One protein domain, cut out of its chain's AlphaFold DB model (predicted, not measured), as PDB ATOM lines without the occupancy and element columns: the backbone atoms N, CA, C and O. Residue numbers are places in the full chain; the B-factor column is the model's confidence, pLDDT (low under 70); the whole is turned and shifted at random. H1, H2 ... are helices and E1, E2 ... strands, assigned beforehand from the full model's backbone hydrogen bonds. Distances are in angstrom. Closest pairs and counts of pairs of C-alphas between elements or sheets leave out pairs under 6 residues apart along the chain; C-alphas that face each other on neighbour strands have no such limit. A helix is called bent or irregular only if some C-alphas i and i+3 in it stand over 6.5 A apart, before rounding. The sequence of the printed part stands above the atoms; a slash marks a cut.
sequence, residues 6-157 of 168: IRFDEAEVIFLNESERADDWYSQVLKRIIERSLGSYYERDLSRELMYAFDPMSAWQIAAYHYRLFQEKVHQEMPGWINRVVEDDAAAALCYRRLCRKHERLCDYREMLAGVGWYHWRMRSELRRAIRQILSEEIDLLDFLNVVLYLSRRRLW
ATOM      1  N   ILE A   6     189.429 275.819 187.890       75.25
ATOM      2  CA  ILE A   6     190.425 274.947 188.508       75.25
ATOM      3  C   ILE A   6     190.946 273.974 187.455       75.25
ATOM      4  O   ILE A   6     190.193 273.550 186.573       75.25
ATOM      5  N   ARG A   7     192.231 273.627 187.506       76.19
ATOM      6  CA  ARG A   7     192.750 272.584 186.617       76.19
ATOM      7  C   ARG A   7     192.347 271.200 187.103       76.19
ATOM      8  O   ARG A   7     192.172 270.965 188.296       76.19
ATOM      9  N   PHE A   8     192.232 270.257 186.176       76.75
ATOM     10  CA  PHE A   8     191.859 268.892 186.519       76.75
ATOM     11  C   PHE A   8     192.878 268.197 187.428       76.75
ATOM     12  O   PHE A   8     192.462 267.430 188.285       76.75
ATOM     13  N   ASP A   9     194.176 268.482 187.306       70.19
ATOM     14  CA  ASP A   9     195.191 267.947 188.226       70.19
ATOM     15  C   ASP A   9     195.039 268.465 189.660       70.19
ATOM     16  O   ASP A   9     195.119 267.694 190.613       70.19
ATOM     17  N   GLU A  10     194.765 269.756 189.822       69.00
ATOM     18  CA  GLU A  10     194.465 270.359 191.123       69.00
ATOM     19  C   GLU A  10     193.196 269.745 191.724       69.00
ATOM     20  O   GLU A  10     193.185 269.368 192.896       69.00
ATOM     21  N   ALA A  11     192.148 269.580 190.913       68.50
ATOM     22  CA  ALA A  11     190.904 268.938 191.319       68.50
ATOM     23  C   ALA A  11     191.107 267.457 191.695       68.50
ATOM     24  O   ALA A  11     190.572 267.018 192.709       68.50
ATOM     25  N   GLU A  12     191.898 266.707 190.919       66.62
ATOM     26  CA  GLU A  12     192.265 265.305 191.169       66.62
ATOM     27  C   GLU A  12     192.992 265.180 192.515       66.62
ATOM     28  O   GLU A  12     192.562 264.422 193.380       66.62
ATOM     29  N   VAL A  13     194.038 265.979 192.741       66.00
ATOM     30  CA  VAL A  13     194.834 265.963 193.981       66.00
ATOM     31  C   VAL A  13     193.999 266.351 195.197       66.00
ATOM     32  O   VAL A  13     194.097 265.719 196.248       66.00
ATOM     33  N   ILE A  14     193.182 267.395 195.073       62.84
ATOM     34  CA  ILE A  14     192.301 267.853 196.144       62.84
ATOM     35  C   ILE A  14     191.270 266.775 196.483       62.84
ATOM     36  O   ILE A  14     191.052 266.475 197.655       62.84
ATOM     37  N   PHE A  15     190.656 266.168 195.471       62.38
ATOM     38  CA  PHE A  15     189.655 265.136 195.678       62.38
ATOM     39  C   PHE A  15     190.260 263.881 196.323       62.38
ATOM     40  O   PHE A  15     189.712 263.373 197.302       62.38
ATOM     41  N   LEU A  16     191.418 263.427 195.832       59.28
ATOM     42  CA  LEU A  16     192.131 262.261 196.360       59.28
ATOM     43  C   LEU A  16     192.585 262.478 197.811       59.28
ATOM     44  O   LEU A  16     192.248 261.673 198.676       59.28
ATOM     45  N   ASN A  17     193.275 263.585 198.100       58.62
ATOM     46  CA  ASN A  17     193.851 263.843 199.425       58.62
ATOM     47  C   ASN A  17     192.809 264.087 200.514       58.62
ATOM     48  O   ASN A  17     193.036 263.733 201.672       58.62
ATOM     49  N   GLU A  18     191.696 264.737 200.176       55.25
ATOM     50  CA  GLU A  18     190.697 265.070 201.185       55.25
ATOM     51  C   GLU A  18     189.778 263.863 201.446       55.25
ATOM     52  O   GLU A  18     189.430 263.654 202.599       55.25
ATOM     53  N   SER A  19     189.481 262.994 200.456       52.44
ATOM     54  CA  SER A  19     188.536 261.851 200.566       52.44
ATOM     55  C   SER A  19     188.808 260.846 201.696       52.44
ATOM     56  O   SER A  19     187.861 260.259 202.237       52.44
ATOM     57  N   GLU A  20     190.068 260.691 202.101       49.28
ATOM     58  CA  GLU A  20     190.509 259.715 203.103       49.28
ATOM     59  C   GLU A  20     190.425 260.216 204.554       49.28
ATOM     60  O   GLU A  20     190.549 259.416 205.482       49.28
ATOM     61  N   ARG A  21     190.207 261.518 204.793       49.34
ATOM     62  CA  ARG A  21     190.286 262.107 206.138       49.34
ATOM     63  C   ARG A  21     189.019 262.888 206.510       49.34
ATOM     64  O   ARG A  21     188.782 263.962 205.977       49.34
ATOM     65  N   ALA A  22     188.319 262.382 207.532       45.38
ATOM     66  CA  ALA A  22     187.450 263.094 208.488       45.38
ATOM     67  C   ALA A  22     185.915 262.965 208.363       45.38
ATOM     68  O   ALA A  22     185.326 263.030 207.285       45.38
ATOM     69  N   ASP A  23     185.301 262.844 209.547       49.09
ATOM     70  CA  ASP A  23     183.868 262.694 209.827       49.09
ATOM     71  C   ASP A  23     183.064 264.018 209.731       49.09
ATOM     72  O   ASP A  23     181.848 263.978 209.569       49.09
ATOM     73  N   ASP A  24     183.723 265.189 209.725       53.41
ATOM     74  CA  ASP A  24     183.116 266.541 209.623       53.41
ATOM     75  C   ASP A  24     183.339 267.184 208.232       53.41
ATOM     76  O   ASP A  24     183.852 268.296 208.062       53.41
ATOM     77  N   TRP A  25     182.978 266.431 207.194       55.47
ATOM     78  CA  TRP A  25     183.361 266.661 205.797       55.47
ATOM     79  C   TRP A  25     182.914 268.005 205.187       55.47
ATOM     80  O   TRP A  25     183.666 268.642 204.456       55.47
ATOM     81  N   TYR A  26     181.681 268.446 205.436       54.34
ATOM     82  CA  TYR A  26     181.011 269.412 204.553       54.34
ATOM     83  C   TYR A  26     181.655 270.808 204.550       54.34
ATOM     84  O   TYR A  26     182.123 271.283 203.516       54.34
ATOM     85  N   SER A  27     181.711 271.472 205.706       58.97
ATOM     86  CA  SER A  27     182.087 272.890 205.768       58.97
ATOM     87  C   SER A  27     183.597 273.111 205.696       58.97
ATOM     88  O   SER A  27     184.045 274.110 205.135       58.97
ATOM     89  N   GLN A  28     184.400 272.196 206.250       62.31
ATOM     90  CA  GLN A  28     185.856 272.359 206.303       62.31
ATOM     91  C   GLN A  28     186.528 271.986 204.980       62.31
ATOM     92  O   GLN A  28     187.406 272.721 204.525       62.31
ATOM     93  N   VAL A  29     186.102 270.891 204.342       63.66
ATOM     94  CA  VAL A  29     186.656 270.479 203.046       63.66
ATOM     95  C   VAL A  29     186.231 271.475 201.977       63.66
ATOM     96  O   VAL A  29     187.097 272.027 201.308       63.66
ATOM     97  N   LEU A  30     184.940 271.819 201.873       66.50
ATOM     98  CA  LEU A  30     184.472 272.790 200.876       66.50
ATOM     99  C   LEU A  30     185.218 274.127 200.984       66.50
ATOM    100  O   LEU A  30     185.681 274.657 199.977       66.50
ATOM    101  N   LYS A  31     185.408 274.631 202.210       70.31
ATOM    102  CA  LYS A  31     186.176 275.852 202.465       70.31
ATOM    103  C   LYS A  31     187.616 275.743 201.953       70.31
ATOM    104  O   LYS A  31     188.044 276.609 201.198       70.31
ATOM    105  N   ARG A  32     188.335 274.666 202.288       70.50
ATOM    106  CA  ARG A  32     189.720 274.435 201.829       70.50
ATOM    107  C   ARG A  32     189.827 274.291 200.313       70.50
ATOM    108  O   ARG A  32     190.791 274.762 199.713       70.50
ATOM    109  N   ILE A  33     188.844 273.643 199.690       70.06
ATOM    110  CA  ILE A  33     188.787 273.476 198.237       70.06
ATOM    111  C   ILE A  33     188.593 274.829 197.554       70.06
ATOM    112  O   ILE A  33     189.322 275.148 196.614       70.06
ATOM    113  N   ILE A  34     187.657 275.645 198.046       73.19
ATOM    114  CA  ILE A  34     187.426 277.004 197.547       73.19
ATOM    115  C   ILE A  34     188.677 277.862 197.745       73.19
ATOM    116  O   ILE A  34     189.119 278.507 196.799       73.19
ATOM    117  N   GLU A  35     189.287 277.821 198.932       75.75
ATOM    118  CA  GLU A  35     190.529 278.535 199.252       75.75
ATOM    119  C   GLU A  35     191.654 278.204 198.268       75.75
ATOM    120  O   GLU A  35     192.227 279.113 197.669       75.75
ATOM    121  N   ARG A  36     191.937 276.914 198.046       72.94
ATOM    122  CA  ARG A  36     192.979 276.471 197.103       72.94
ATOM    123  C   ARG A  36     192.662 276.840 195.655       72.94
ATOM    124  O   ARG A  36     193.564 277.225 194.916       72.94
ATOM    125  N   SER A  37     191.397 276.742 195.252       71.88
ATOM    126  CA  SER A  37     190.977 277.041 193.877       71.88
ATOM    127  C   SER A  37     191.063 278.534 193.567       71.88
ATOM    128  O   SER A  37     191.562 278.930 192.515       71.88
ATOM    129  N   LEU A  38     190.602 279.379 194.497       74.56
ATOM    130  CA  LEU A  38     190.757 280.828 194.389       74.56
ATOM    131  C   LEU A  38     192.243 281.221 194.468       74.56
ATOM    132  O   LEU A  38     192.656 282.109 193.728       74.56
ATOM    133  N   GLY A  39     193.027 280.493 195.275       73.94
ATOM    134  CA  GLY A  39     194.487 280.328 195.199       73.94
ATOM    135  C   GLY A  39     195.063 280.357 193.812       73.94
ATOM    136  O   GLY A  39     195.573 281.380 193.355       73.94
ATOM    137  N   SER A  40     194.945 279.216 193.151       70.88
ATOM    138  CA  SER A  40     195.490 279.015 191.813       70.88
ATOM    139  C   SER A  40     194.985 280.074 190.827       70.88
ATOM    140  O   SER A  40     195.750 280.569 189.998       70.88
ATOM    141  N   TYR A  41     193.716 280.488 190.937       70.25
ATOM    142  CA  TYR A  41     193.146 281.508 190.059       70.25
ATOM    143  C   TYR A  41     193.874 282.858 190.158       70.25
ATOM    144  O   TYR A  41     194.250 283.420 189.132       70.25
ATOM    145  N   TYR A  42     194.095 283.370 191.370       71.62
ATOM    146  CA  TYR A  42     194.729 284.674 191.573       71.62
ATOM    147  C   TYR A  42     196.270 284.621 191.507       71.62
ATOM    148  O   TYR A  42     196.893 285.611 191.128       71.62
ATOM    149  N   GLU A  43     196.912 283.484 191.801       70.25
ATOM    150  CA  GLU A  43     198.369 283.316 191.633       70.25
ATOM    151  C   GLU A  43     198.828 283.440 190.167       70.25
ATOM    152  O   GLU A  43     199.947 283.886 189.879       70.25
ATOM    153  N   ARG A  44     197.961 283.095 189.207       67.31
ATOM    154  CA  ARG A  44     198.244 283.292 187.775       67.31
ATOM    155  C   ARG A  44     198.412 284.763 187.404       67.31
ATOM    156  O   ARG A  44     199.203 285.063 186.509       67.31
ATOM    157  N   ASP A  45     197.718 285.662 188.099       63.12
ATOM    158  CA  ASP A  45     197.880 287.103 187.908       63.12
ATOM    159  C   ASP A  45     199.231 287.580 188.487       63.12
ATOM    160  O   ASP A  45     199.934 288.351 187.834       63.12
ATOM    161  N   LEU A  46     199.673 287.015 189.625       63.00
ATOM    162  CA  LEU A  46     200.984 287.291 190.251       63.00
ATOM    163  C   LEU A  46     202.174 286.952 189.361       63.00
ATOM    164  O   LEU A  46     203.183 287.657 189.330       63.00
ATOM    165  N   SER A  47     202.067 285.822 188.665       62.66
ATOM    166  CA  SER A  47     203.155 285.274 187.852       62.66
ATOM    167  C   SER A  47     203.577 286.240 186.735       62.66
ATOM    168  O   SER A  47     204.716 286.195 186.273       62.66
ATOM    169  N   ARG A  48     202.678 287.143 186.313       62.62
ATOM    170  CA  ARG A  48     202.980 288.225 185.364       62.62
ATOM    171  C   ARG A  48     203.744 289.387 185.989       62.62
ATOM    172  O   ARG A  48     204.582 289.968 185.312       62.62
ATOM    173  N   GLU A  49     203.476 289.722 187.244       60.25
ATOM    174  CA  GLU A  49     204.102 290.859 187.931       60.25
ATOM    175  C   GLU A  49     205.516 290.515 188.416       60.25
ATOM    176  O   GLU A  49     206.432 291.326 188.293       60.25
ATOM    177  N   LEU A  50     205.735 289.269 188.854       60.97
ATOM    178  CA  LEU A  50     207.057 288.766 189.254       60.97
ATOM    179  C   LEU A  50     208.068 288.704 188.099       60.97
ATOM    180  O   LEU A  50     209.272 288.747 188.340       60.97
ATOM    181  N   MET A  51     207.595 288.657 186.849       59.91
ATOM    182  CA  MET A  51     208.441 288.688 185.649       59.91
ATOM    183  C   MET A  51     209.245 289.995 185.506       59.91
ATOM    184  O   MET A  51     210.215 290.025 184.753       59.91
ATOM    185  N   TYR A  52     208.866 291.056 186.228       61.75
ATOM    186  CA  TYR A  52     209.510 292.373 186.180       61.75
ATOM    187  C   TYR A  52     210.472 292.650 187.351       61.75
ATOM    188  O   TYR A  52     211.023 293.749 187.438       61.75
ATOM    189  N   ALA A  53     210.692 291.693 188.257       65.88
ATOM    190  CA  ALA A  53     211.612 291.877 189.376       65.88
ATOM    191  C   ALA A  53     213.082 291.766 188.921       65.88
ATOM    192  O   ALA A  53     213.489 290.768 188.330       65.88
ATOM    193  N   PHE A  54     213.885 292.792 189.217       60.03
ATOM    194  CA  PHE A  54     215.285 292.893 188.779       60.03
ATOM    195  C   PHE A  54     216.270 292.054 189.607       60.03
ATOM    196  O   PHE A  54     217.346 291.719 189.111       60.03
ATOM    197  N   ASP A  55     215.924 291.700 190.847       81.31
ATOM    198  CA  ASP A  55     216.763 290.885 191.726       81.31
ATOM    199  C   ASP A  55     215.926 289.941 192.619       81.31
ATOM    200  O   ASP A  55     214.740 290.199 192.859       81.31
ATOM    201  N   PRO A  56     216.520 288.847 193.136       77.56
ATOM    202  CA  PRO A  56     215.800 287.842 193.917       77.56
ATOM    203  C   PRO A  56     215.167 288.355 195.219       77.56
ATOM    204  O   PRO A  56     214.148 287.813 195.646       77.56
ATOM    205  N   MET A  57     215.746 289.375 195.863       81.94
ATOM    206  CA  MET A  57     215.219 289.913 197.121       81.94
ATOM    207  C   MET A  57     213.974 290.758 196.859       81.94
ATOM    208  O   MET A  57     212.950 290.573 197.519       81.94
ATOM    209  N   SER A  58     214.027 291.615 195.841       77.75
ATOM    210  CA  SER A  58     212.861 292.369 195.372       77.75
ATOM    211  C   SER A  58     211.757 291.432 194.876       77.75
ATOM    212  O   SER A  58     210.593 291.616 195.228       77.75
ATOM    213  N   ALA A  59     212.106 290.369 194.141       75.69
ATOM    214  CA  ALA A  59     211.149 289.350 193.709       75.69
ATOM    215  C   ALA A  59     210.445 288.682 194.900       75.69
ATOM    216  O   ALA A  59     209.229 288.502 194.882       75.69
ATOM    217  N   TRP A  60     211.192 288.355 195.960       76.62
ATOM    218  CA  TRP A  60     210.629 287.759 197.170       76.62
ATOM    219  C   TRP A  60     209.699 288.720 197.919       76.62
ATOM    220  O   TRP A  60     208.620 288.318 198.348       76.62
ATOM    221  N   GLN A  61     210.078 289.994 198.050       79.56
ATOM    222  CA  GLN A  61     209.247 291.005 198.712       79.56
ATOM    223  C   GLN A  61     207.941 291.260 197.954       79.56
ATOM    224  O   GLN A  61     206.877 291.318 198.574       79.56
ATOM    225  N   ILE A  62     208.013 291.342 196.621       74.81
ATOM    226  CA  ILE A  62     206.842 291.440 195.745       74.81
ATOM    227  C   ILE A  62     205.972 290.192 195.937       74.81
ATOM    228  O   ILE A  62     204.805 290.316 196.296       74.81
ATOM    229  N   ALA A  63     206.536 288.987 195.826       72.88
ATOM    230  CA  ALA A  63     205.784 287.747 196.019       72.88
ATOM    231  C   ALA A  63     205.088 287.693 197.389       72.88
ATOM    232  O   ALA A  63     203.908 287.367 197.466       72.88
ATOM    233  N   ALA A  64     205.783 288.062 198.469       76.88
ATOM    234  CA  ALA A  64     205.242 288.039 199.824       76.88
ATOM    235  C   ALA A  64     204.124 289.072 200.039       76.88
ATOM    236  O   ALA A  64     203.111 288.762 200.671       76.88
ATOM    237  N   TYR A  65     204.285 290.292 199.519       79.69
ATOM    238  CA  TYR A  65     203.259 291.335 199.582       79.69
ATOM    239  C   TYR A  65     201.998 290.911 198.827       79.69
ATOM    240  O   TYR A  65     200.891 290.927 199.368       79.69
ATOM    241  N   HIS A  66     202.189 290.455 197.597       73.25
ATOM    242  CA  HIS A  66     201.106 290.028 196.738       73.25
ATOM    243  C   HIS A  66     200.407 288.766 197.258       73.25
ATOM    244  O   HIS A  66     199.185 288.673 197.178       73.25
ATOM    245  N   TYR A  67     201.144 287.837 197.874       74.25
ATOM    246  CA  TYR A  67     200.571 286.673 198.546       74.25
ATOM    247  C   TYR A  67     199.651 287.073 199.710       74.25
ATOM    248  O   TYR A  67     198.579 286.494 199.869       74.25
ATOM    249  N   ARG A  68     200.005 288.100 200.498       80.12
ATOM    250  CA  ARG A  68     199.127 288.612 201.570       80.12
ATOM    251  C   ARG A  68     197.845 289.227 201.016       80.12
ATOM    252  O   ARG A  68     196.762 288.861 201.463       80.12
ATOM    253  N   LEU A  69     197.956 290.094 200.007       79.69
ATOM    254  CA  LEU A  69     196.786 290.680 199.338       79.69
ATOM    255  C   LEU A  69     195.886 289.605 198.718       79.69
ATOM    256  O   LEU A  69     194.659 289.683 198.782       79.69
ATOM    257  N   PHE A  70     196.501 288.583 198.128       78.38
ATOM    258  CA  PHE A  70     195.816 287.420 197.594       78.38
ATOM    259  C   PHE A  70     195.012 286.694 198.687       78.38
ATOM    260  O   PHE A  70     193.816 286.455 198.509       78.38
ATOM    261  N   GLN A  71     195.639 286.392 199.828       78.44
ATOM    262  CA  GLN A  71     194.968 285.727 200.945       78.44
ATOM    263  C   GLN A  71     193.786 286.546 201.470       78.44
ATOM    264  O   GLN A  71     192.715 285.987 201.706       78.44
ATOM    265  N   GLU A  72     193.946 287.864 201.599       83.50
ATOM    266  CA  GLU A  72     192.864 288.768 202.001       83.50
ATOM    267  C   GLU A  72     191.699 288.732 201.007       83.50
ATOM    268  O   GLU A  72     190.544 288.591 201.411       83.50
ATOM    269  N   LYS A  73     191.990 288.776 199.703       82.19
ATOM    270  CA  LYS A  73     190.967 288.719 198.653       82.19
ATOM    271  C   LYS A  73     190.222 287.386 198.642       82.19
ATOM    272  O   LYS A  73     189.001 287.365 198.507       82.19
ATOM    273  N   VAL A  74     190.931 286.269 198.813       81.25
ATOM    274  CA  VAL A  74     190.298 284.950 198.956       81.25
ATOM    275  C   VAL A  74     189.408 284.911 200.185       81.25
ATOM    276  O   VAL A  74     188.267 284.469 200.083       81.25
ATOM    277  N   HIS A  75     189.886 285.421 201.318       83.00
ATOM    278  CA  HIS A  75     189.106 285.478 202.548       83.00
ATOM    279  C   HIS A  75     187.814 286.294 202.388       83.00
ATOM    280  O   HIS A  75     186.757 285.862 202.847       83.00
ATOM    281  N   GLN A  76     187.879 287.430 201.689       84.06
ATOM    282  CA  GLN A  76     186.727 288.296 201.420       84.06
ATOM    283  C   GLN A  76     185.705 287.664 200.464       84.06
ATOM    284  O   GLN A  76     184.501 287.760 200.695       84.06
ATOM    285  N   GLU A  77     186.161 287.011 199.394       80.44
ATOM    286  CA  GLU A  77     185.284 286.449 198.353       80.44
ATOM    287  C   GLU A  77     184.651 285.108 198.764       80.44
ATOM    288  O   GLU A  77     183.576 284.734 198.287       80.44
ATOM    289  N   MET A  78     185.309 284.362 199.650       77.62
ATOM    290  CA  MET A  78     184.949 282.990 200.010       77.62
ATOM    291  C   MET A  78     183.508 282.796 200.509       77.62
ATOM    292  O   MET A  78     182.869 281.862 200.022       77.62
ATOM    293  N   PRO A  79     182.931 283.646 201.385       77.75
ATOM    294  CA  PRO A  79     181.527 283.509 201.780       77.75
ATOM    295  C   PRO A  79     180.568 283.608 200.586       77.75
ATOM    296  O   PRO A  79     179.608 282.845 200.488       77.75
ATOM    297  N   GLY A  80     180.854 284.504 199.636       78.44
ATOM    298  CA  GLY A  80     180.064 284.657 198.416       78.44
ATOM    299  C   GLY A  80     180.136 283.427 197.510       78.44
ATOM    300  O   GLY A  80     179.134 283.056 196.905       78.44
ATOM    301  N   TRP A  81     181.296 282.769 197.440       76.56
ATOM    302  CA  TRP A  81     181.466 281.521 196.690       76.56
ATOM    303  C   TRP A  81     180.748 280.338 197.331       76.56
ATOM    304  O   TRP A  81     180.074 279.599 196.617       76.56
ATOM    305  N   ILE A  82     180.831 280.200 198.656       72.06
ATOM    306  CA  ILE A  82     180.099 279.165 199.404       72.06
ATOM    307  C   ILE A  82     178.589 279.314 199.168       72.06
ATOM    308  O   ILE A  82     177.923 278.338 198.840       72.06
ATOM    309  N   ASN A  83     178.065 280.541 199.237       73.19
ATOM    310  CA  ASN A  83     176.634 280.815 199.060       73.19
ATOM    311  C   ASN A  83     176.130 280.644 197.617       73.19
ATOM    312  O   ASN A  83     174.927 280.550 197.399       73.19
ATOM    313  N   ARG A  84     177.021 280.662 196.617       74.06
ATOM    314  CA  ARG A  84     176.650 280.518 195.199       74.06
ATOM    315  C   ARG A  84     176.476 279.079 194.759       74.06
ATOM    316  O   ARG A  84     176.005 278.864 193.646       74.06
ATOM    317  N   VAL A  85     176.889 278.113 195.567       72.44
ATOM    318  CA  VAL A  85     176.650 276.715 195.247       72.44
ATOM    319  C   VAL A  85     175.135 276.494 195.155       72.44
ATOM    320  O   VAL A  85     174.411 276.673 196.125       72.44
ATOM    321  N   VAL A  86     174.673 276.117 193.960       65.31
ATOM    322  CA  VAL A  86     173.249 276.082 193.577       65.31
ATOM    323  C   VAL A  86     172.535 274.808 194.055       65.31
ATOM    324  O   VAL A  86     171.319 274.720 193.957       65.31
ATOM    325  N   GLU A  87     173.266 273.832 194.602       65.69
ATOM    326  CA  GLU A  87     172.713 272.547 195.058       65.69
ATOM    327  C   GLU A  87     171.913 271.801 193.967       65.69
ATOM    328  O   GLU A  87     170.859 271.224 194.225       65.69
ATOM    329  N   ASP A  88     172.414 271.789 192.727       74.75
ATOM    330  CA  ASP A  88     171.825 271.002 191.636       74.75
ATOM    331  C   ASP A  88     172.456 269.602 191.573       74.75
ATOM    332  O   ASP A  88     173.494 269.383 190.938       74.75
ATOM    333  N   ASP A  89     171.813 268.634 192.229       72.75
ATOM    334  CA  ASP A  89     172.279 267.245 192.287       72.75
ATOM    335  C   ASP A  89     172.318 266.563 190.904       72.75
ATOM    336  O   ASP A  89     173.150 265.680 190.672       72.75
ATOM    337  N   ALA A  90     171.451 266.951 189.961       78.00
ATOM    338  CA  ALA A  90     171.404 266.340 188.632       78.00
ATOM    339  C   ALA A  90     172.574 266.821 187.763       78.00
ATOM    340  O   ALA A  90     173.268 266.003 187.141       78.00
ATOM    341  N   ALA A  91     172.834 268.131 187.763       79.62
ATOM    342  CA  ALA A  91     174.000 268.712 187.108       79.62
ATOM    343  C   ALA A  91     175.304 268.213 187.750       79.62
ATOM    344  O   ALA A  91     176.226 267.807 187.036       79.62
ATOM    345  N   ALA A  92     175.355 268.136 189.084       76.81
ATOM    346  CA  ALA A  92     176.496 267.600 189.818       76.81
ATOM    347  C   ALA A  92     176.764 266.127 189.473       76.81
ATOM    348  O   ALA A  92     177.897 265.763 189.168       76.81
ATOM    349  N   ALA A  93     175.736 265.275 189.417       76.69
ATOM    350  CA  ALA A  93     175.888 263.870 189.038       76.69
ATOM    351  C   ALA A  93     176.374 263.688 187.587       76.69
ATOM    352  O   ALA A  93     177.108 262.746 187.271       76.69
ATOM    353  N   LEU A  94     175.950 264.564 186.670       82.25
ATOM    354  CA  LEU A  94     176.437 264.573 185.288       82.25
ATOM    355  C   LEU A  94     177.896 265.033 185.208       82.25
ATOM    356  O   LEU A  94     178.693 264.392 184.518       82.25
ATOM    357  N   CYS A  95     178.250 266.099 185.924       81.31
ATOM    358  CA  CYS A  95     179.618 266.595 186.011       81.31
ATOM    359  C   CYS A  95     180.546 265.533 186.617       81.31
ATOM    360  O   CYS A  95     181.559 265.186 186.011       81.31
ATOM    361  N   TYR A  96     180.136 264.904 187.720       78.88
ATOM    362  CA  TYR A  96     180.862 263.809 188.359       78.88
ATOM    363  C   TYR A  96     181.153 262.666 187.380       78.88
ATOM    364  O   TYR A  96     182.305 262.286 187.199       78.88
ATOM    365  N   ARG A  97     180.137 262.185 186.646       78.69
ATOM    366  CA  ARG A  97     180.324 261.139 185.623       78.69
ATOM    367  C   ARG A  97     181.314 261.543 184.528       78.69
ATOM    368  O   ARG A  97     182.059 260.695 184.040       78.69
ATOM    369  N   ARG A  98     181.329 262.815 184.118       82.75
ATOM    370  CA  ARG A  98     182.309 263.323 183.144       82.75
ATOM    371  C   ARG A  98     183.723 263.315 183.722       82.75
ATOM    372  O   ARG A  98     184.640 262.912 183.014       82.75
ATOM    373  N   LEU A  99     183.891 263.728 184.978       79.12
ATOM    374  CA  LEU A  99     185.185 263.721 185.663       79.12
ATOM    375  C   LEU A  99     185.717 262.296 185.849       79.12
ATOM    376  O   LEU A  99     186.881 262.057 185.539       79.12
ATOM    377  N   CYS A 100     184.867 261.335 186.226       77.56
ATOM    378  CA  CYS A 100     185.246 259.920 186.315       77.56
ATOM    379  C   CYS A 100     185.782 259.389 184.982       77.56
ATOM    380  O   CYS A 100     186.888 258.867 184.937       77.56
ATOM    381  N   ARG A 101     185.069 259.620 183.871       81.12
ATOM    382  CA  ARG A 101     185.529 259.193 182.536       81.12
ATOM    383  C   ARG A 101     186.860 259.823 182.128       81.12
ATOM    384  O   ARG A 101     187.643 259.210 181.407       81.12
ATOM    385  N   LYS A 102     187.111 261.076 182.524       83.19
ATOM    386  CA  LYS A 102     188.407 261.729 182.278       83.19
ATOM    387  C   LYS A 102     189.514 261.081 183.099       83.19
ATOM    388  O   LYS A 102     190.605 260.881 182.574       83.19
ATOM    389  N   HIS A 103     189.223 260.751 184.352       78.19
ATOM    390  CA  HIS A 103     190.164 260.085 185.237       78.19
ATOM    391  C   HIS A 103     190.492 258.661 184.767       78.19
ATOM    392  O   HIS A 103     191.662 258.326 184.664       78.19
ATOM    393  N   GLU A 104     189.497 257.867 184.364       80.06
ATOM    394  CA  GLU A 104     189.703 256.531 183.776       80.06
ATOM    395  C   GLU A 104     190.682 256.591 182.592       80.06
ATOM    396  O   GLU A 104     191.706 255.916 182.584       80.06
ATOM    397  N   ARG A 105     190.452 257.515 181.647       84.75
ATOM    398  CA  ARG A 105     191.359 257.731 180.506       84.75
ATOM    399  C   ARG A 105     192.770 258.150 180.921       84.75
ATOM    400  O   ARG A 105     193.740 257.850 180.227       84.75
ATOM    401  N   LEU A 106     192.889 258.918 182.002       84.88
ATOM    402  CA  LEU A 106     194.174 259.343 182.540       84.88
ATOM    403  C   LEU A 106     194.936 258.149 183.133       84.88
ATOM    404  O   LEU A 106     196.140 258.040 182.890       84.88
ATOM    405  N   CYS A 107     194.250 257.260 183.852       81.44
ATOM    406  CA  CYS A 107     194.810 256.006 184.355       81.44
ATOM    407  C   CYS A 107     195.264 255.110 183.203       81.44
ATOM    408  O   CYS A 107     196.438 254.742 183.176       81.44
ATOM    409  N   ASP A 108     194.424 254.910 182.180       87.06
ATOM    410  CA  ASP A 108     194.785 254.145 180.978       87.06
ATOM    411  C   ASP A 108     196.088 254.668 180.349       87.06
ATOM    412  O   ASP A 108     197.007 253.910 180.041       87.06
ATOM    413  N   TYR A 109     196.224 255.989 180.183       89.00
ATOM    414  CA  TYR A 109     197.445 256.569 179.618       89.00
ATOM    415  C   TYR A 109     198.663 256.446 180.537       89.00
ATOM    416  O   TYR A 109     199.782 256.303 180.032       89.00
ATOM    417  N   ARG A 110     198.481 256.519 181.862       87.75
ATOM    418  CA  ARG A 110     199.559 256.304 182.842       87.75
ATOM    419  C   ARG A 110     200.041 254.850 182.798       87.75
ATOM    420  O   ARG A 110     201.251 254.634 182.724       87.75
ATOM    421  N   GLU A 111     199.126 253.886 182.747       89.62
ATOM    422  CA  GLU A 111     199.431 252.457 182.608       89.62
ATOM    423  C   GLU A 111     200.125 252.148 181.281       89.62
ATOM    424  O   GLU A 111     201.191 251.528 181.264       89.62
ATOM    425  N   MET A 112     199.592 252.661 180.167       89.69
ATOM    426  CA  MET A 112     200.243 252.549 178.861       89.69
ATOM    427  C   MET A 112     201.662 253.120 178.924       89.69
ATOM    428  O   MET A 112     202.616 252.456 178.530       89.69
ATOM    429  N   LEU A 113     201.852 254.324 179.474       89.75
ATOM    430  CA  LEU A 113     203.178 254.937 179.580       89.75
ATOM    431  C   LEU A 113     204.143 254.121 180.457       89.75
ATOM    432  O   LEU A 113     205.349 254.131 180.184       89.75
ATOM    433  N   ALA A 114     203.649 253.433 181.486       87.19
ATOM    434  CA  ALA A 114     204.445 252.524 182.306       87.19
ATOM    435  C   ALA A 114     204.846 251.253 181.533       87.19
ATOM    436  O   ALA A 114     205.992 250.819 181.641       87.19
ATOM    437  N   GLY A 115     203.947 250.707 180.705       87.31
ATOM    438  CA  GLY A 115     204.191 249.514 179.888       87.31
ATOM    439  C   GLY A 115     205.040 249.746 178.629       87.31
ATOM    440  O   GLY A 115     205.704 248.828 178.149       87.31
ATOM    441  N   VAL A 116     205.067 250.965 178.077       90.25
ATOM    442  CA  VAL A 116     205.851 251.274 176.870       90.25
ATOM    443  C   VAL A 116     207.349 251.363 177.181       90.25
ATOM    444  O   VAL A 116     207.799 252.274 177.879       90.25
ATOM    445  N   GLY A 117     208.149 250.488 176.564       87.31
ATOM    446  CA  GLY A 117     209.612 250.491 176.677       87.31
ATOM    447  C   GLY A 117     210.259 251.844 176.340       87.31
ATOM    448  O   GLY A 117     209.791 252.585 175.473       87.31
ATOM    449  N   TRP A 118     211.360 252.178 177.023       84.75
ATOM    450  CA  TRP A 118     212.011 253.497 176.949       84.75
ATOM    451  C   TRP A 118     212.416 253.923 175.525       84.75
ATOM    452  O   TRP A 118     212.389 255.114 175.213       84.75
ATOM    453  N   TYR A 119     212.734 252.956 174.660       85.94
ATOM    454  CA  TYR A 119     213.181 253.159 173.280       85.94
ATOM    455  C   TYR A 119     212.056 253.594 172.320       85.94
ATOM    456  O   TYR A 119     212.330 254.180 171.274       85.94
ATOM    457  N   HIS A 120     210.781 253.420 172.689       88.56
ATOM    458  CA  HIS A 120     209.634 253.949 171.938       88.56
ATOM    459  C   HIS A 120     209.370 255.431 172.268       88.56
ATOM    460  O   HIS A 120     208.276 255.825 172.681       88.56
ATOM    461  N   TRP A 121     210.385 256.281 172.092       87.44
ATOM    462  CA  TRP A 121     210.376 257.681 172.538       87.44
ATOM    463  C   TRP A 121     209.220 258.514 171.958       87.44
ATOM    464  O   TRP A 121     208.672 259.371 172.657       87.44
ATOM    465  N   ARG A 122     208.817 258.250 170.707       90.88
ATOM    466  CA  ARG A 122     207.720 258.960 170.032       90.88
ATOM    467  C   ARG A 122     206.380 258.676 170.707       90.88
ATOM    468  O   ARG A 122     205.709 259.608 171.140       90.88
ATOM    469  N   MET A 123     206.071 257.399 170.918       90.50
ATOM    470  CA  MET A 123     204.856 256.959 171.610       90.50
ATOM    471  C   MET A 123     204.823 257.446 173.065       90.50
ATOM    472  O   MET A 123     203.814 257.971 173.529       90.50
ATOM    473  N   ARG A 124     205.959 257.389 173.779       91.44
ATOM    474  CA  ARG A 124     206.071 257.952 175.139       91.44
ATOM    475  C   ARG A 124     205.822 259.463 175.164       91.44
ATOM    476  O   ARG A 124     205.229 259.972 176.115       91.44
ATOM    477  N   SER A 125     206.269 260.192 174.143       90.44
ATOM    478  CA  SER A 125     206.063 261.642 174.035       90.44
ATOM    479  C   SER A 125     204.603 261.997 173.756       90.44
ATOM    480  O   SER A 125     204.085 262.942 174.352       90.44
ATOM    481  N   GLU A 126     203.932 261.221 172.905       93.00
ATOM    482  CA  GLU A 126     202.502 261.360 172.611       93.00
ATOM    483  C   GLU A 126     201.650 261.084 173.859       93.00
ATOM    484  O   GLU A 126     200.839 261.929 174.234       93.00
ATOM    485  N   LEU A 127     201.922 259.993 174.585       90.31
ATOM    486  CA  LEU A 127     201.248 259.676 175.851       90.31
ATOM    487  C   LEU A 127     201.453 260.774 176.904       90.31
ATOM    488  O   LEU A 127     200.495 261.260 177.499       90.31
ATOM    489  N   ARG A 128     202.690 261.258 177.086       89.62
ATOM    490  CA  ARG A 128     202.975 262.389 177.991       89.62
ATOM    491  C   ARG A 128     202.260 263.673 177.574       89.62
ATOM    492  O   ARG A 128     201.961 264.511 178.424       89.62
ATOM    493  N   ARG A 129     202.041 263.893 176.276       91.50
ATOM    494  CA  ARG A 129     201.282 265.047 175.780       91.50
ATOM    495  C   ARG A 129     199.795 264.889 176.086       91.50
ATOM    496  O   ARG A 129     199.218 265.839 176.601       91.50
ATOM    497  N   ALA A 130     199.219 263.713 175.843       88.81
ATOM    498  CA  ALA A 130     197.819 263.418 176.143       88.81
ATOM    499  C   ALA A 130     197.515 263.542 177.647       88.81
ATOM    500  O   ALA A 130     196.565 264.221 178.028       88.81
ATOM    501  N   ILE A 131     198.384 262.990 178.504       86.81
ATOM    502  CA  ILE A 131     198.299 263.139 179.966       86.81
ATOM    503  C   ILE A 131     198.320 264.619 180.358       86.81
ATOM    504  O   ILE A 131     197.433 265.085 181.066       86.81
ATOM    505  N   ARG A 132     199.301 265.389 179.862       86.31
ATOM    506  CA  ARG A 132     199.398 266.825 180.170       86.31
ATOM    507  C   ARG A 132     198.180 267.607 179.698       86.31
ATOM    508  O   ARG A 132     197.759 268.507 180.411       86.31
ATOM    509  N   GLN A 133     197.626 267.270 178.534       87.56
ATOM    510  CA  GLN A 133     196.414 267.905 178.029       87.56
ATOM    511  C   GLN A 133     195.250 267.693 178.993       87.56
ATOM    512  O   GLN A 133     194.700 268.690 179.446       87.56
ATOM    513  N   ILE A 134     194.963 266.445 179.382       84.56
ATOM    514  CA  ILE A 134     193.880 266.126 180.327       84.56
ATOM    515  C   ILE A 134     194.083 266.849 181.665       84.56
ATOM    516  O   ILE A 134     193.161 267.482 182.163       84.56
ATOM    517  N   LEU A 135     195.296 266.809 182.225       79.75
ATOM    518  CA  LEU A 135     195.620 267.467 183.498       79.75
ATOM    519  C   LEU A 135     195.496 268.998 183.432       79.75
ATOM    520  O   LEU A 135     195.160 269.635 184.425       79.75
ATOM    521  N   SER A 136     195.764 269.595 182.267       80.38
ATOM    522  CA  SER A 136     195.655 271.042 182.049       80.38
ATOM    523  C   SER A 136     194.237 271.525 181.752       80.38
ATOM    524  O   SER A 136     194.027 272.734 181.649       80.38
ATOM    525  N   GLU A 137     193.273 270.615 181.580       84.00
ATOM    526  CA  GLU A 137     191.894 271.003 181.309       84.00
ATOM    527  C   GLU A 137     191.317 271.778 182.488       84.00
ATOM    528  O   GLU A 137     191.421 271.379 183.648       84.00
ATOM    529  N   GLU A 138     190.686 272.896 182.163       83.19
ATOM    530  CA  GLU A 138     190.049 273.757 183.136       83.19
ATOM    531  C   GLU A 138     188.592 273.347 183.357       83.19
ATOM    532  O   GLU A 138     187.847 273.090 182.407       83.19
ATOM    533  N   ILE A 139     188.183 273.321 184.619       81.06
ATOM    534  CA  ILE A 139     186.827 273.021 185.069       81.06
ATOM    535  C   ILE A 139     186.301 274.248 185.798       81.06
ATOM    536  O   ILE A 139     187.031 274.875 186.568       81.06
ATOM    537  N   ASP A 140     185.040 274.596 185.559       83.88
ATOM    538  CA  ASP A 140     184.401 275.686 186.286       83.88
ATOM    539  C   ASP A 140     184.323 275.331 187.775       83.88
ATOM    540  O   ASP A 140     183.856 274.255 188.161       83.88
ATOM    541  N   LEU A 141     184.794 276.241 188.631       79.50
ATOM    542  CA  LEU A 141     184.882 276.001 190.068       79.50
ATOM    543  C   LEU A 141     183.509 275.661 190.658       79.50
ATOM    544  O   LEU A 141     183.404 274.770 191.492       79.50
ATOM    545  N   LEU A 142     182.446 276.317 190.191       80.56
ATOM    546  CA  LEU A 142     181.089 276.055 190.670       80.56
ATOM    547  C   LEU A 142     180.647 274.609 190.393       80.56
ATOM    548  O   LEU A 142     180.102 273.955 191.280       80.56
ATOM    549  N   ASP A 143     180.934 274.093 189.197       81.12
ATOM    550  CA  ASP A 143     180.610 272.719 188.811       81.12
ATOM    551  C   ASP A 143     181.392 271.708 189.650       81.12
ATOM    552  O   ASP A 143     180.844 270.688 190.073       81.12
ATOM    553  N   PHE A 144     182.663 272.002 189.932       79.12
ATOM    554  CA  PHE A 144     183.489 271.166 190.795       79.12
ATOM    555  C   PHE A 144     182.980 271.150 192.243       79.12
ATOM    556  O   PHE A 144     182.844 270.082 192.840       79.12
ATOM    557  N   LEU A 145     182.625 272.309 192.801       78.44
ATOM    558  CA  LEU A 145     182.075 272.410 194.157       78.44
ATOM    559  C   LEU A 145     180.723 271.700 194.275       78.44
ATOM    560  O   LEU A 145     180.499 270.978 195.245       78.44
ATOM    561  N   ASN A 146     179.858 271.828 193.267       79.38
ATOM    562  CA  ASN A 146     178.597 271.088 193.200       79.38
ATOM    563  C   ASN A 146     178.837 269.566 193.241       79.38
ATOM    564  O   ASN A 146     178.133 268.856 193.957       79.38
ATOM    565  N   VAL A 147     179.861 269.055 192.544       78.00
ATOM    566  CA  VAL A 147     180.258 267.634 192.604       78.00
ATOM    567  C   VAL A 147     180.727 267.230 194.001       78.00
ATOM    568  O   VAL A 147     180.286 266.204 194.517       78.00
ATOM    569  N   VAL A 148     181.592 268.027 194.633       74.81
ATOM    570  CA  VAL A 148     182.068 267.769 196.005       74.81
ATOM    571  C   VAL A 148     180.890 267.668 196.974       74.81
ATOM    572  O   VAL A 148     180.853 266.779 197.830       74.81
ATOM    573  N   LEU A 149     179.897 268.539 196.816       73.81
ATOM    574  CA  LEU A 149     178.732 268.582 197.690       73.81
ATOM    575  C   LEU A 149     177.778 267.425 197.437       73.81
ATOM    576  O   LEU A 149     177.379 266.750 198.388       73.81
ATOM    577  N   TYR A 150     177.509 267.113 196.174       74.44
ATOM    578  CA  TYR A 150     176.772 265.919 195.779       74.44
ATOM    579  C   TYR A 150     177.362 264.641 196.400       74.44
ATOM    580  O   TYR A 150     176.644 263.817 196.972       74.44
ATOM    581  N   LEU A 151     178.688 264.491 196.357       70.88
ATOM    582  CA  LEU A 151     179.377 263.330 196.921       70.88
ATOM    583  C   LEU A 151     179.353 263.320 198.452       70.88
ATOM    584  O   LEU A 151     179.172 262.257 199.047       70.88
ATOM    585  N   SER A 152     179.466 264.487 199.093       68.38
ATOM    586  CA  SER A 152     179.355 264.596 200.552       68.38
ATOM    587  C   SER A 152     177.989 264.145 201.070       68.38
ATOM    588  O   SER A 152     177.915 263.340 201.997       68.38
ATOM    589  N   ARG A 153     176.907 264.582 200.416       66.69
ATOM    590  CA  ARG A 153     175.533 264.181 200.736       66.69
ATOM    591  C   ARG A 153     175.345 262.680 200.572       66.69
ATOM    592  O   ARG A 153     174.823 262.027 201.468       66.69
ATOM    593  N   ARG A 154     175.848 262.109 199.474       64.81
ATOM    594  CA  ARG A 154     175.782 260.658 199.246       64.81
ATOM    595  C   ARG A 154     176.545 259.839 200.286       64.81
ATOM    596  O   ARG A 154     176.092 258.752 200.631       64.81
ATOM    597  N   ARG A 155     177.663 260.348 200.806       60.81
ATOM    598  CA  ARG A 155     178.423 259.699 201.886       60.81
ATOM    599  C   ARG A 155     177.676 259.757 203.225       60.81
ATOM    600  O   ARG A 155     177.653 258.762 203.940       60.81
ATOM    601  N   LEU A 156     177.032 260.887 203.527       49.53
ATOM    602  CA  LEU A 156     176.256 261.111 204.756       49.53
ATOM    603  C   LEU A 156     174.960 260.276 204.831       49.53
ATOM    604  O   LEU A 156     174.486 259.996 205.925       49.53
ATOM    605  N   TRP A 157     174.387 259.872 203.690       42.38
ATOM    606  CA  TRP A 157     173.081 259.190 203.620       42.38
ATOM    607  C   TRP A 157     173.167 257.651 203.531       42.38
ATOM    608  O   TRP A 157     172.139 256.980 203.495       42.38
TER     609      TRP A 157
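AT A GLANCE: This is residues 6 to 157 of the 168 residues of an uncharacterized protein of Azospirillum sp. 47_25 (UniProt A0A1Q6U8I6). Two long helical hairpins, H2 with H3 and H4 with H5, spread apart like the arms of a V, and the shorter helices H1 and H6 fill the inside of the V near its closed end. H6 packs on both H2 and H4, and the turn of the second arm sticks out at residues 117 to 122. The printed part has 152 residues with six named helices and one named strand, in the order H1, H2, H3, H4, H5, E1, H6, and its class is mostly helix. It is loose, with a radius of gyration of the C-alphas of 18.7 A, and flat, spanning 51 by 47 by 25 A.

IN THESE COORDINATES: H1, residues 8 to 19, begins at C-alpha 8 (191.859, 268.892, 186.519) and is 16.1 A long. H2, residues 25 to 52, is 41.6 A long, with a kink of 37 degrees near residue 45; it is neither bent nor irregular, but only just: C-alphas 25 and 28 are 6.2 A apart. H3, residues 56 to 83, is 40.1 A long, with a kink of 36 degrees near residue 77; it is irregular, with C-alphas 76 and 79 7.1 A apart. H4, residues 89 to 115, is 38.6 A long and begins at (172.279, 267.245, 192.287). H5, residues 121 to 136, is 22.0 A long. E1, residues 138 to 140, spans 6.7 A. H6, residues 141 to 156, is 22.6 A long and ends at C-alpha 156 (176.256, 261.111, 204.756).

HOW THE PARTS SIT: H1 and H5 touch only at their ends, the closest C-alphas being those of Asp 9 and Leu 135, 4.8 A apart. H1 and H2 are close but not clearly touching, with Ile 14 and Ile 33 the closest C-alphas at 7.0 A. E1 pairs with no named strand; residues 6 to 7 pair antiparallel with its residues 138 to 139. H2 and H3 form a helical hairpin and touch, closest at the C-alphas of Leu 50 and Ala 59, 6.1 A apart; they run opposite ways at a steep tilt of 37 degrees, only just past shallow. H4 and H5 form the other helical hairpin, at a shallow tilt of 20 degrees; H4 touches H5 with residues 102 to 113 alone, closest at the C-alphas of Leu 113 and Arg 124, 6.1 A apart. H2 touches H6 with residues 25 to 37 alone, closest at the C-alphas of Tyr 26 and Ser 152, 6.5 A apart, at a shallow tilt of 22 degrees, opposite ways. H4, with residues 89 to 96 alone, touches H6, about perpendicular at 83 degrees; their closest C-alphas, those of Ala 92 and Val 147, are 4.7 A apart. H2 and H4 are apart, and so are H3 and H5. Every O i to N i+4 pair is within hydrogen-bond range in H1, H4, H5 and H6, against 19 of 24 in H2 and 22 of 24 in H3.

THE WHOLE: The C-alphas farthest apart, those of Phe 54 and Trp 157, are 56.0 A from each other. The printed part has no cut, and its six links between named elements are tight. The mean pLDDT of the printed part is 74.9; residues 10 to 30, 44 to 54, 86 to 87 and 152 to 157 are under 70.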